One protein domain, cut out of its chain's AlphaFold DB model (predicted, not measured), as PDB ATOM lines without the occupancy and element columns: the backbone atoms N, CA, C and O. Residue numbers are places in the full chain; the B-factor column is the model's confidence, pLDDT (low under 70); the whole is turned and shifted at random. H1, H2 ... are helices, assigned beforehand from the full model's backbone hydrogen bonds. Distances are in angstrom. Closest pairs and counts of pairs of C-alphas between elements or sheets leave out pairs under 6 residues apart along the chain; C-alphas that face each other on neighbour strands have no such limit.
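What this domain is: This is residues 4 to 86 of the 88 residues of the protein "Ribbon-helix-helix protein, CopG family" of Coriobacteriaceae bacterium (UniProt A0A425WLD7). What shape does the chain make? Two helices, the long H4 and the shorter H3, meet as an L at one end of a long tail, residues 4 to 42, which runs out from the first residue of H3. The tail has the short H2 along its way and the small H1 at its far end; residues 65 to 86, mostly H4, also stick out. What is it built of, and how spread is it? The printed part has 83 residues, with four named helices in the order H1, H2, H3, H4 and no named strand, and its class is all helix. It is extended, with a radius of gyration of the C-alphas of 23.4 A and spans of 66 by 40 by 24 A.

How they stand to each other: What does the longest helix touch? H4, residues 60 to 84, touches H3, residues 43 to 56; their closest C-alphas, those of Arg 60 and Ala 53, are 5.4 A apart. H4 touches H3 with residues 60 to 64 alone, H3 touches H4 with residues 49 to 53 alone, and the two lines are about perpendicular at 83 degrees. Where are the other helices? H2, residues 28 to 31, is apart from H3 and H4. H1, residues 4 to 11, is apart from H2, H3 and H4. What do the backbones show? In H1, H3 and H4 every O i to N i+4 pair is within hydrogen-bond range. H2, with four residues, is too short for such a pair, and its one O i to N i+3 pair is not within range.

Where its parts are: Where does the longest helix run? H4 measures 36.3 A from C-alpha 60 at (196.217, 148.295, 204.271) to C-alpha 84 at (178.230, 122.682, 222.640). How long are the other helices? H3 measures 20.0 A from C-alpha 43 to C-alpha 56, and H2 5.3 A from C-alpha 28 to C-alpha 31. H1 measures 10.7 A, beginning with C-alpha 4 at (204.938, 94.914, 200.281) and ending with C-alpha 11.

The domain as a whole: How large is it? The two C-alphas farthest apart, those of Glu 5 and Asp 44, are 66.5 A apart. Which links are long? H3 to H4 is a tight link of 3 residues, while H2 to H3, with 11, and H1 to H2, with 16, are long links. Is it whole and confident? The printed part has no cut, and its mean pLDDT is 87.2. Residues 26 to 33 and residue 86 are under 70 in this predicted model.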
ATOM      1  N   ASP A   4     203.575  95.427 200.464       86.94
ATOM      2  CA  ASP A   4     204.938  94.914 200.281       86.94
ATOM      3  C   ASP A   4     205.317  94.780 198.795       86.94
ATOM      4  O   ASP A   4     206.442  95.079 198.403       86.94
ATOM      5  N   GLU A   5     204.374  94.371 197.937       85.06
ATOM      6  CA  GLU A   5     204.585  94.290 196.482       85.06
ATOM      7  C   GLU A   5     204.704  95.672 195.825       85.06
ATOM      8  O   GLU A   5     205.374  95.823 194.802       85.06
ATOM      9  N   LEU A   6     204.020  96.677 196.375       87.44
ATOM     10  CA  LEU A   6     204.023  98.040 195.853       87.44
ATOM     11  C   LEU A   6     205.307  98.783 196.239       87.44
ATOM     12  O   LEU A   6     205.888  99.455 195.388       87.44
ATOM     13  N   GLU A   7     205.781  98.602 197.474       84.75
ATOM     14  CA  GLU A   7     207.075  99.117 197.937       84.75
ATOM     15  C   GLU A   7     208.236  98.530 197.130       84.75
ATOM     16  O   GLU A   7     209.075  99.274 196.632       84.75
ATOM     17  N   GLN A   8     208.244  97.214 196.891       91.31
ATOM     18  CA  GLN A   8     209.314  96.574 196.117       91.31
ATOM     19  C   GLN A   8     209.408  97.106 194.681       91.31
ATOM     20  O   GLN A   8     210.504  97.310 194.160       91.31
ATOM     21  N   ARG A   9     208.259  97.354 194.041       89.12
ATOM     22  CA  ARG A   9     208.197  97.959 192.704       89.12
ATOM     23  C   ARG A   9     208.650  99.413 192.699       89.12
ATOM     24  O   ARG A   9     209.343  99.825 191.772       89.12
ATOM     25  N   PHE A  10     208.287 100.174 193.730       87.69
ATOM     26  CA  PHE A  10     208.750 101.548 193.900       87.69
ATOM     27  C   PHE A  10     210.276 101.609 194.039       87.69
ATOM     28  O   PHE A  10     210.925 102.370 193.321       87.69
ATOM     29  N   ASP A  11     210.852 100.753 194.884       89.62
ATOM     30  CA  ASP A  11     212.300 100.675 195.107       89.62
ATOM     31  C   ASP A  11     213.063 100.170 193.871       89.62
ATOM     32  O   ASP A  11     214.202 100.570 193.629       89.62
ATOM     33  N   ALA A  12     212.424  99.334 193.045       92.69
ATOM     34  CA  ALA A  12     212.944  98.905 191.748       92.69
ATOM     35  C   ALA A  12     212.875  99.999 190.661       92.69
ATOM     36  O   ALA A  12     213.379  99.796 189.554       92.69
ATOM     37  N   GLY A  13     212.269 101.155 190.956       87.81
ATOM     38  CA  GLY A  13     212.082 102.252 190.006       87.81
ATOM     39  C   GLY A  13     211.007 101.981 188.949       87.81
ATOM     40  O   GLY A  13     211.010 102.631 187.902       87.81
ATOM     41  N   GLU A  14     210.110 101.020 189.190       90.75
ATOM     42  CA  GLU A  14     208.966 100.755 188.318       90.75
ATOM     43  C   GLU A  14     207.905 101.863 188.449       90.75
ATOM     44  O   GLU A  14     207.730 102.479 189.503       90.75
ATOM     45  N   ASP A  15     207.160 102.110 187.367       85.56
ATOM     46  CA  ASP A  15     206.046 103.058 187.391       85.56
ATOM     47  C   ASP A  15     204.860 102.484 188.178       85.56
ATOM     48  O   ASP A  15     204.118 101.622 187.698       85.56
ATOM     49  N   ILE A  16     204.670 102.989 189.397       88.75
ATOM     50  CA  ILE A  16     203.560 102.615 190.278       88.75
ATOM     51  C   ILE A  16     202.349 103.559 190.171       88.75
ATOM     52  O   ILE A  16     201.345 103.344 190.853       88.75
ATOM     53  N   THR A  17     202.407 104.580 189.308       85.81
ATOM     54  CA  THR A  17     201.327 105.563 189.090       85.81
ATOM     55  C   THR A  17     199.963 104.915 188.798       85.81
ATOM     56  O   THR A  17     198.968 105.398 189.341       85.81
ATOM     57  N   PRO A  18     199.860 103.807 188.029       87.50
ATOM     58  CA  PRO A  18     198.582 103.132 187.780       87.50
ATOM     59  C   PRO A  18     197.909 102.541 189.029       87.50
ATOM     60  O   PRO A  18     196.723 102.218 188.985       87.50
ATOM     61  N   TYR A  19     198.658 102.374 190.125       83.94
ATOM     62  CA  TYR A  19     198.175 101.807 191.386       83.94
ATOM     63  C   TYR A  19     197.859 102.874 192.445       83.94
ATOM     64  O   TYR A  19     197.378 102.531 193.524       83.94
ATOM     65  N   MET A  20     198.117 104.154 192.157       81.44
ATOM     66  CA  MET A  20     197.792 105.264 193.052       81.44
ATOM     67  C   MET A  20     196.357 105.758 192.831       81.44
ATOM     68  O   MET A  20     195.940 106.018 191.702       81.44
ATOM     69  N   ASP A  21     195.610 105.949 193.921       80.25
ATOM     70  CA  ASP A  21     194.304 106.610 193.882       80.25
ATOM     71  C   ASP A  21     194.464 108.133 193.994       80.25
ATOM     72  O   ASP A  21     194.737 108.683 195.062       80.25
ATOM     73  N   PHE A  22     194.259 108.828 192.875       79.44
ATOM     74  CA  PHE A  22     194.301 110.289 192.816       79.44
ATOM     75  C   PHE A  22     192.953 110.961 193.118       79.44
ATOM     76  O   PHE A  22     192.868 112.187 193.050       79.44
ATOM     77  N   SER A  23     191.903 110.214 193.474       78.94
ATOM     78  CA  SER A  23     190.579 110.780 193.787       78.94
ATOM     79  C   SER A  23     190.618 111.803 194.934       78.94
ATOM     80  O   SER A  23     189.819 112.739 194.966       78.94
ATOM     81  N   THR A  24     191.591 111.666 195.840       72.56
ATOM     82  CA  THR A  24     191.843 112.578 196.965       72.56
ATOM     83  C   THR A  24     193.118 113.408 196.798       72.56
ATOM     84  O   THR A  24     193.486 114.162 197.703       72.56
ATOM     85  N   ALA A  25     193.794 113.312 195.647       75.00
ATOM     86  CA  ALA A  25     195.035 114.030 195.402       75.00
ATOM     87  C   ALA A  25     194.788 115.542 195.413       75.00
ATOM     88  O   ALA A  25     194.104 116.102 194.554       75.00
ATOM     89  N   ARG A  26     195.368 116.221 196.401       64.25
ATOM     90  CA  ARG A  26     195.304 117.678 196.512       64.25
ATOM     91  C   ARG A  26     196.499 118.304 195.830       64.25
ATOM     92  O   ARG A  26     197.617 117.812 195.945       64.25
ATOM     93  N   HIS A  27     196.265 119.418 195.144       67.88
ATOM     94  CA  HIS A  27     197.322 120.241 194.570       67.88
ATOM     95  C   HIS A  27     197.489 121.486 195.454       67.88
ATOM     96  O   HIS A  27     196.809 122.489 195.215       67.88
ATOM     97  N   PRO A  28     198.392 121.482 196.454       60.19
ATOM     98  CA  PRO A  28     198.432 122.515 197.496       60.19
ATOM     99  C   PRO A  28     198.640 123.926 196.929       60.19
ATOM    100  O   PRO A  28     198.163 124.916 197.476       60.19
ATOM    101  N   ASN A  29     199.307 124.024 195.774       59.72
ATOM    102  CA  ASN A  29     199.549 125.291 195.087       59.72
ATOM    103  C   ASN A  29     198.318 125.852 194.344       59.72
ATOM    104  O   ASN A  29     198.305 127.041 194.042       59.72
ATOM    105  N   LYS A  30     197.286 125.043 194.050       56.81
ATOM    106  CA  LYS A  30     196.014 125.528 193.472       56.81
ATOM    107  C   LYS A  30     195.045 126.011 194.555       56.81
ATOM    108  O   LYS A  30     194.303 126.957 194.324       56.81
ATOM    109  N   GLU A  31     195.106 125.423 195.746       56.03
ATOM    110  CA  GLU A  31     194.270 125.800 196.897       56.03
ATOM    111  C   GLU A  31     194.703 127.130 197.545       56.03
ATOM    112  O   GLU A  31     193.906 127.800 198.191       56.03
ATOM    113  N   ARG A  32     195.951 127.563 197.317       56.56
ATOM    114  CA  ARG A  32     196.493 128.854 197.784       56.56
ATOM    115  C   ARG A  32     196.219 130.031 196.843       56.56
ATOM    116  O   ARG A  32     196.748 131.122 197.065       56.56
ATOM    117  N   ALA A  33     195.436 129.837 195.782       62.22
ATOM    118  CA  ALA A  33     195.102 130.919 194.865       62.22
ATOM    119  C   ALA A  33     194.272 131.986 195.599       62.22
ATOM    120  O   ALA A  33     193.116 131.767 195.955       62.22
ATOM    121  N   ALA A  34     194.873 133.154 195.843       70.81
ATOM    122  CA  ALA A  34     194.193 134.262 196.499       70.81
ATOM    123  C   ALA A  34     192.967 134.697 195.675       70.81
ATOM    124  O   ALA A  34     193.098 135.157 194.538       70.81
ATOM    125  N   ARG A  35     191.769 134.580 196.254       83.00
ATOM    126  CA  ARG A  35     190.534 135.073 195.635       83.00
ATOM    127  C   ARG A  35     190.451 136.591 195.807       83.00
ATOM    128  O   ARG A  35     190.485 137.087 196.931       83.00
ATOM    129  N   ARG A  36     190.351 137.340 194.702       84.75
ATOM    130  CA  ARG A  36     190.165 138.801 194.745       84.75
ATOM    131  C   ARG A  36     188.722 139.128 195.113       84.75
ATOM    132  O   ARG A  36     187.794 138.578 194.527       84.75
ATOM    133  N   ILE A  37     188.562 140.055 196.048       87.50
ATOM    134  CA  ILE A  37     187.275 140.623 196.441       87.50
ATOM    135  C   ILE A  37     187.329 142.111 196.089       87.50
ATOM    136  O   ILE A  37     188.299 142.786 196.431       87.50
ATOM    137  N   SER A  38     186.319 142.591 195.365       91.75
ATOM    138  CA  SER A  38     186.113 144.013 195.077       91.75
ATOM    139  C   SER A  38     184.898 144.473 195.864       91.75
ATOM    140  O   SER A  38     183.860 143.818 195.802       91.75
ATOM    141  N   MET A  39     185.033 145.562 196.609       90.25
ATOM    142  CA  MET A  39     183.954 146.107 197.425       90.25
ATOM    143  C   MET A  39     184.105 147.616 197.566       90.25
ATOM    144  O   MET A  39     185.227 148.119 197.645       90.25
ATOM    145  N   ASP A  40     182.973 148.306 197.639       95.81
ATOM    146  CA  ASP A  40     182.920 149.720 197.983       95.81
ATOM    147  C   ASP A  40     182.889 149.873 199.506       95.81
ATOM    148  O   ASP A  40     182.184 149.144 200.207       95.81
ATOM    149  N   ILE A  41     183.684 150.807 200.024       94.12
ATOM    150  CA  ILE A  41     183.857 151.030 201.462       94.12
ATOM    151  C   ILE A  41     183.840 152.541 201.722       94.12
ATOM    152  O   ILE A  41     184.457 153.277 200.947       94.12
ATOM    153  N   PRO A  42     183.166 153.031 202.780       97.94
ATOM    154  CA  PRO A  42     183.142 154.459 203.092       97.94
ATOM    155  C   PRO A  42     184.540 155.049 203.310       97.94
ATOM    156  O   PRO A  42     185.415 154.401 203.889       97.94
ATOM    157  N   GLU A  43     184.731 156.309 202.910       97.44
ATOM    158  CA  GLU A  43     186.034 156.984 202.981       97.44
ATOM    159  C   GLU A  43     186.596 157.035 204.411       97.44
ATOM    160  O   GLU A  43     187.778 156.762 204.622       97.44
ATOM    161  N   ASP A  44     185.751 157.299 205.409       97.62
ATOM    162  CA  ASP A  44     186.176 157.354 206.812       97.62
ATOM    163  C   ASP A  44     186.731 156.012 207.310       97.62
ATOM    164  O   ASP A  44     187.677 155.975 208.100       97.62
ATOM    165  N   MET A  45     186.211 154.895 206.793       96.81
ATOM    166  CA  MET A  45     186.724 153.564 207.114       96.81
ATOM    167  C   MET A  45     188.097 153.328 206.480       96.81
ATOM    168  O   MET A  45     188.992 152.791 207.135       96.81
ATOM    169  N   VAL A  46     188.293 153.771 205.234       96.25
ATOM    170  CA  VAL A  46     189.600 153.706 204.560       96.25
ATOM    171  C   VAL A  46     190.634 154.532 205.325       96.25
ATOM    172  O   VAL A  46     191.724 154.037 205.598       96.25
ATOM    173  N   ARG A  47     190.282 155.746 205.767       97.75
ATOM    174  CA  ARG A  47     191.166 156.581 206.599       97.75
ATOM    175  C   ARG A  47     191.540 155.895 207.918       97.75
ATOM    176  O   ARG A  47     192.695 155.958 208.339       97.75
ATOM    177  N   GLY A  48     190.594 155.204 208.554       97.12
ATOM    178  CA  GLY A  48     190.864 154.397 209.748       97.12
ATOM    179  C   GLY A  48     191.855 153.257 209.487       97.12
ATOM    180  O   GLY A  48     192.802 153.070 210.257       97.12
ATOM    181  N   LEU A  49     191.681 152.535 208.374       96.44
ATOM    182  CA  LEU A  49     192.600 151.475 207.942       96.44
ATOM    183  C   LEU A  49     194.006 152.018 207.659       96.44
ATOM    184  O   LEU A  49     194.990 151.378 208.024       96.44
ATOM    185  N   ASP A  50     194.108 153.204 207.064       97.25
ATOM    186  CA  ASP A  50     195.384 153.862 206.766       97.25
ATOM    187  C   ASP A  50     196.163 154.198 208.026       97.25
ATOM    188  O   ASP A  50     197.360 153.924 208.116       97.25
ATOM    189  N   HIS A  51     195.475 154.755 209.021       97.88
ATOM    190  CA  HIS A  51     196.083 155.082 210.301       97.88
ATOM    191  C   HIS A  51     196.578 153.820 211.027       97.88
ATOM    192  O   HIS A  51     197.690 153.801 211.561       97.88
ATOM    193  N   ALA A  52     195.789 152.741 211.013       97.31
ATOM    194  CA  ALA A  52     196.198 151.456 211.579       97.31
ATOM    195  C   ALA A  52     197.415 150.868 210.846       97.31
ATOM    196  O   ALA A  52     198.378 150.451 211.489       97.31
ATOM    197  N   ALA A  53     197.401 150.903 209.513       97.88
ATOM    198  CA  ALA A  53     198.488 150.429 208.666       97.88
ATOM    199  C   ALA A  53     199.794 151.191 208.945       97.88
ATOM    200  O   ALA A  53     200.832 150.570 209.174       97.88
ATOM    201  N   ALA A  54     199.721 152.523 209.032       97.69
ATOM    202  CA  ALA A  54     200.857 153.376 209.369       97.69
ATOM    203  C   ALA A  54     201.421 153.059 210.762       97.69
ATOM    204  O   ALA A  54     202.632 152.912 210.917       97.69
ATOM    205  N   ARG A  55     200.551 152.888 211.768       97.25
ATOM    206  CA  ARG A  55     200.962 152.543 213.137       97.25
ATOM    207  C   ARG A  55     201.646 151.176 213.216       97.25
ATOM    208  O   ARG A  55     202.573 151.009 214.001       97.25
ATOM    209  N   MET A  56     201.174 150.208 212.436       95.88
ATOM    210  CA  MET A  56     201.715 148.846 212.399       95.88
ATOM    211  C   MET A  56     202.915 148.698 211.450       95.88
ATOM    212  O   MET A  56     203.561 147.654 211.454       95.88
ATOM    213  N   GLY A  57     203.218 149.711 210.630       96.44
ATOM    214  CA  GLY A  57     204.292 149.651 209.635       96.44
ATOM    215  C   GLY A  57     204.018 148.665 208.493       96.44
ATOM    216  O   GLY A  57     204.954 148.117 207.916       96.44
ATOM    217  N   VAL A  58     202.746 148.411 208.168       96.88
ATOM    218  CA  VAL A  58     202.326 147.465 207.117       96.88
ATOM    219  C   VAL A  58     201.396 148.140 206.109       96.88
ATOM    220  O   VAL A  58     200.977 149.278 206.294       96.88
ATOM    221  N   ASN A  59     201.056 147.454 205.015       96.12
ATOM    222  CA  ASN A  59     200.063 147.966 204.070       96.12
ATOM    223  C   ASN A  59     198.621 147.701 204.552       96.12
ATOM    224  O   ASN A  59     198.366 146.817 205.372       96.12
ATOM    225  N   ARG A  60     197.657 148.430 203.973       95.62
ATOM    226  CA  ARG A  60     196.217 148.295 204.271       95.62
ATOM    227  C   ARG A  60     195.713 146.856 204.146       95.62
ATOM    228  O   ARG A  60     194.930 146.405 204.972       95.62
ATOM    229  N   GLN A  61     196.164 146.118 203.126       94.19
ATOM    230  CA  GLN A  61     195.719 144.740 202.893       94.19
ATOM    231  C   GLN A  61     196.139 143.791 204.019       94.19
ATOM    232  O   GLN A  61     195.402 142.857 204.317       94.19
ATOM    233  N   ALA A  62     197.298 144.013 204.638       95.12
ATOM    234  CA  ALA A  62     197.744 143.229 205.782       95.12
ATOM    235  C   ALA A  62     196.840 143.469 206.997       95.12
ATOM    236  O   ALA A  62     196.387 142.503 207.602       95.12
ATOM    237  N   VAL A  63     196.500 144.732 207.283       96.19
ATOM    238  CA  VAL A  63     195.554 145.087 208.357       96.19
ATOM    239  C   VAL A  63     194.197 144.422 208.127       96.19
ATOM    240  O   VAL A  63     193.685 143.749 209.015       96.19
ATOM    241  N   ILE A  64     193.656 144.541 206.908       95.25
ATOM    242  CA  ILE A  64     192.374 143.925 206.537       95.25
ATOM    243  C   ILE A  64     192.415 142.410 206.755       95.25
ATOM    244  O   ILE A  64     191.472 141.853 207.304       95.25
ATOM    245  N   LYS A  65     193.496 141.739 206.339       92.75
ATOM    246  CA  LYS A  65     193.637 140.288 206.511       92.75
ATOM    247  C   LYS A  65     193.651 139.884 207.980       92.75
ATOM    248  O   LYS A  65     192.935 138.959 208.330       92.75
ATOM    249  N   VAL A  66     194.436 140.571 208.811       95.00
ATOM    250  CA  VAL A  66     194.543 140.255 210.243       95.00
ATOM    251  C   VAL A  66     193.186 140.410 210.920       95.00
ATOM    252  O   VAL A  66     192.688 139.448 211.490       95.00
ATOM    253  N   TRP A  67     192.540 141.567 210.773       95.38
ATOM    254  CA  TRP A  67     191.257 141.819 211.432       95.38
ATOM    255  C   TRP A  67     190.136 140.916 210.919       95.38
ATOM    256  O   TRP A  67     189.273 140.506 211.691       95.38
ATOM    257  N   LEU A  68     190.131 140.597 209.619       95.19
ATOM    258  CA  LEU A  68     189.156 139.667 209.058       95.19
ATOM    259  C   LEU A  68     189.362 138.253 209.610       95.19
ATOM    260  O   LEU A  68     188.378 137.610 209.958       95.19
ATOM    261  N   SER A  69     190.609 137.783 209.712       93.81
ATOM    262  CA  SER A  69     190.925 136.493 210.330       93.81
ATOM    263  C   SER A  69     190.491 136.452 211.793       93.81
ATOM    264  O   SER A  69     189.722 135.572 212.152       93.81
ATOM    265  N   GLU A  70     190.879 137.447 212.596       95.56
ATOM    266  CA  GLU A  70     190.489 137.539 214.011       95.56
ATOM    267  C   GLU A  70     188.966 137.491 214.179       95.56
ATOM    268  O   GLU A  70     188.442 136.739 214.998       95.56
ATOM    269  N   ARG A  71     188.233 138.255 213.359       96.50
ATOM    270  CA  ARG A  71     186.774 138.293 213.444       96.50
ATOM    271  C   ARG A  71     186.126 136.981 213.014       96.50
ATOM    272  O   ARG A  71     185.136 136.593 213.623       96.50
ATOM    273  N   LEU A  72     186.650 136.316 211.984       95.12
ATOM    274  CA  LEU A  72     186.148 135.011 211.544       95.12
ATOM    275  C   LEU A  72     186.408 133.925 212.593       95.12
ATOM    276  O   LEU A  72     185.509 133.127 212.853       95.12
ATOM    277  N   ASP A  73     187.581 133.933 213.223       94.31
ATOM    278  CA  ASP A  73     187.927 133.003 214.300       94.31
ATOM    279  C   ASP A  73     187.006 133.211 215.514       94.31
ATOM    280  O   ASP A  73     186.475 132.249 216.066       94.31
ATOM    281  N   GLU A  74     186.727 134.466 215.886       96.12
ATOM    282  CA  GLU A  74     185.760 134.778 216.942       96.12
ATOM    283  C   GLU A  74     184.339 134.286 216.629       96.12
ATOM    284  O   GLU A  74     183.651 133.808 217.534       96.12
ATOM    285  N   GLU A  75     183.859 134.441 215.389       94.56
ATOM    286  CA  GLU A  75     182.533 133.934 215.011       94.56
ATOM    287  C   GLU A  75     182.499 132.402 215.053       94.56
ATOM    288  O   GLU A  75     181.566 131.840 215.629       94.56
ATOM    289  N   ALA A  76     183.532 131.733 214.529       92.50
ATOM    290  CA  ALA A  76     183.646 130.277 214.580       92.50
ATOM    291  C   ALA A  76     183.611 129.773 216.031       92.50
ATOM    292  O   ALA A  76     182.825 128.888 216.365       92.50
ATOM    293  N   ASP A  77     184.367 130.410 216.927       93.19
ATOM    294  CA  ASP A  77     184.370 130.107 218.359       93.19
ATOM    295  C   ASP A  77     182.989 130.279 219.010       93.19
ATOM    296  O   ASP A  77     182.593 129.489 219.879       93.19
ATOM    297  N   ARG A  78     182.246 131.330 218.642       92.44
ATOM    298  CA  ARG A  78     180.894 131.574 219.169       92.44
ATOM    299  C   ARG A  78     179.909 130.519 218.690       92.44
ATOM    300  O   ARG A  78     179.102 130.052 219.500       92.44
ATOM    301  N   GLU A  79     179.968 130.144 217.418       89.94
ATOM    302  CA  GLU A  79     179.150 129.068 216.858       89.94
ATOM    303  C   GLU A  79     179.434 127.753 217.589       89.94
ATOM    304  O   GLU A  79     178.510 127.125 218.106       89.94
ATOM    305  N   ASP A  80     180.705 127.407 217.768       87.75
ATOM    306  CA  ASP A  80     181.137 126.191 218.459       87.75
ATOM    307  C   ASP A  80     180.658 126.133 219.918       87.75
ATOM    308  O   ASP A  80     180.261 125.084 220.440       87.75
ATOM    309  N   ARG A  81     180.672 127.276 220.614       87.06
ATOM    310  CA  ARG A  81     180.111 127.394 221.971       87.06
ATOM    311  C   ARG A  81     178.594 127.246 221.972       87.06
ATOM    312  O   ARG A  81     178.047 126.661 222.904       87.06
ATOM    313  N   ARG A  82     177.906 127.767 220.957       83.12
ATOM    314  CA  ARG A  82     176.451 127.636 220.822       83.12
ATOM    315  C   ARG A  82     176.048 126.185 220.568       83.12
ATOM    316  O   ARG A  82     175.112 125.720 221.209       83.12
ATOM    317  N   TYR A  83     176.770 125.470 219.705       75.62
ATOM    318  CA  TYR A  83     176.534 124.048 219.444       75.62
ATOM    319  C   TYR A  83     176.818 123.177 220.671       75.62
ATOM    320  O   TYR A  83     176.004 122.320 221.002       75.62
ATOM    321  N   ARG A  84     177.915 123.425 221.403       75.06
ATOM    322  CA  ARG A  84     178.230 122.682 222.640       75.06
ATOM    323  C   ARG A  84     177.226 122.896 223.775       75.06
ATOM    324  O   ARG A  84     177.079 122.012 224.609       75.06
ATOM    325  N   ASN A  85     176.556 124.045 223.814       74.50
ATOM    326  CA  ASN A  85     175.610 124.404 224.874       74.50
ATOM    327  C   ASN A  85     174.133 124.238 224.466       74.50
ATOM    328  O   ASN A  85     173.251 124.681 225.204       74.50
ATOM    329  N   ALA A  86     173.841 123.646 223.303       66.56
ATOM    330  CA  ALA A  86     172.468 123.376 222.891       66.56
ATOM    331  C   ALA A  86     171.879 122.232 223.746       66.56
ATOM    332  O   ALA A  86     172.474 121.153 223.787       66.56
TER     333      ALA A  86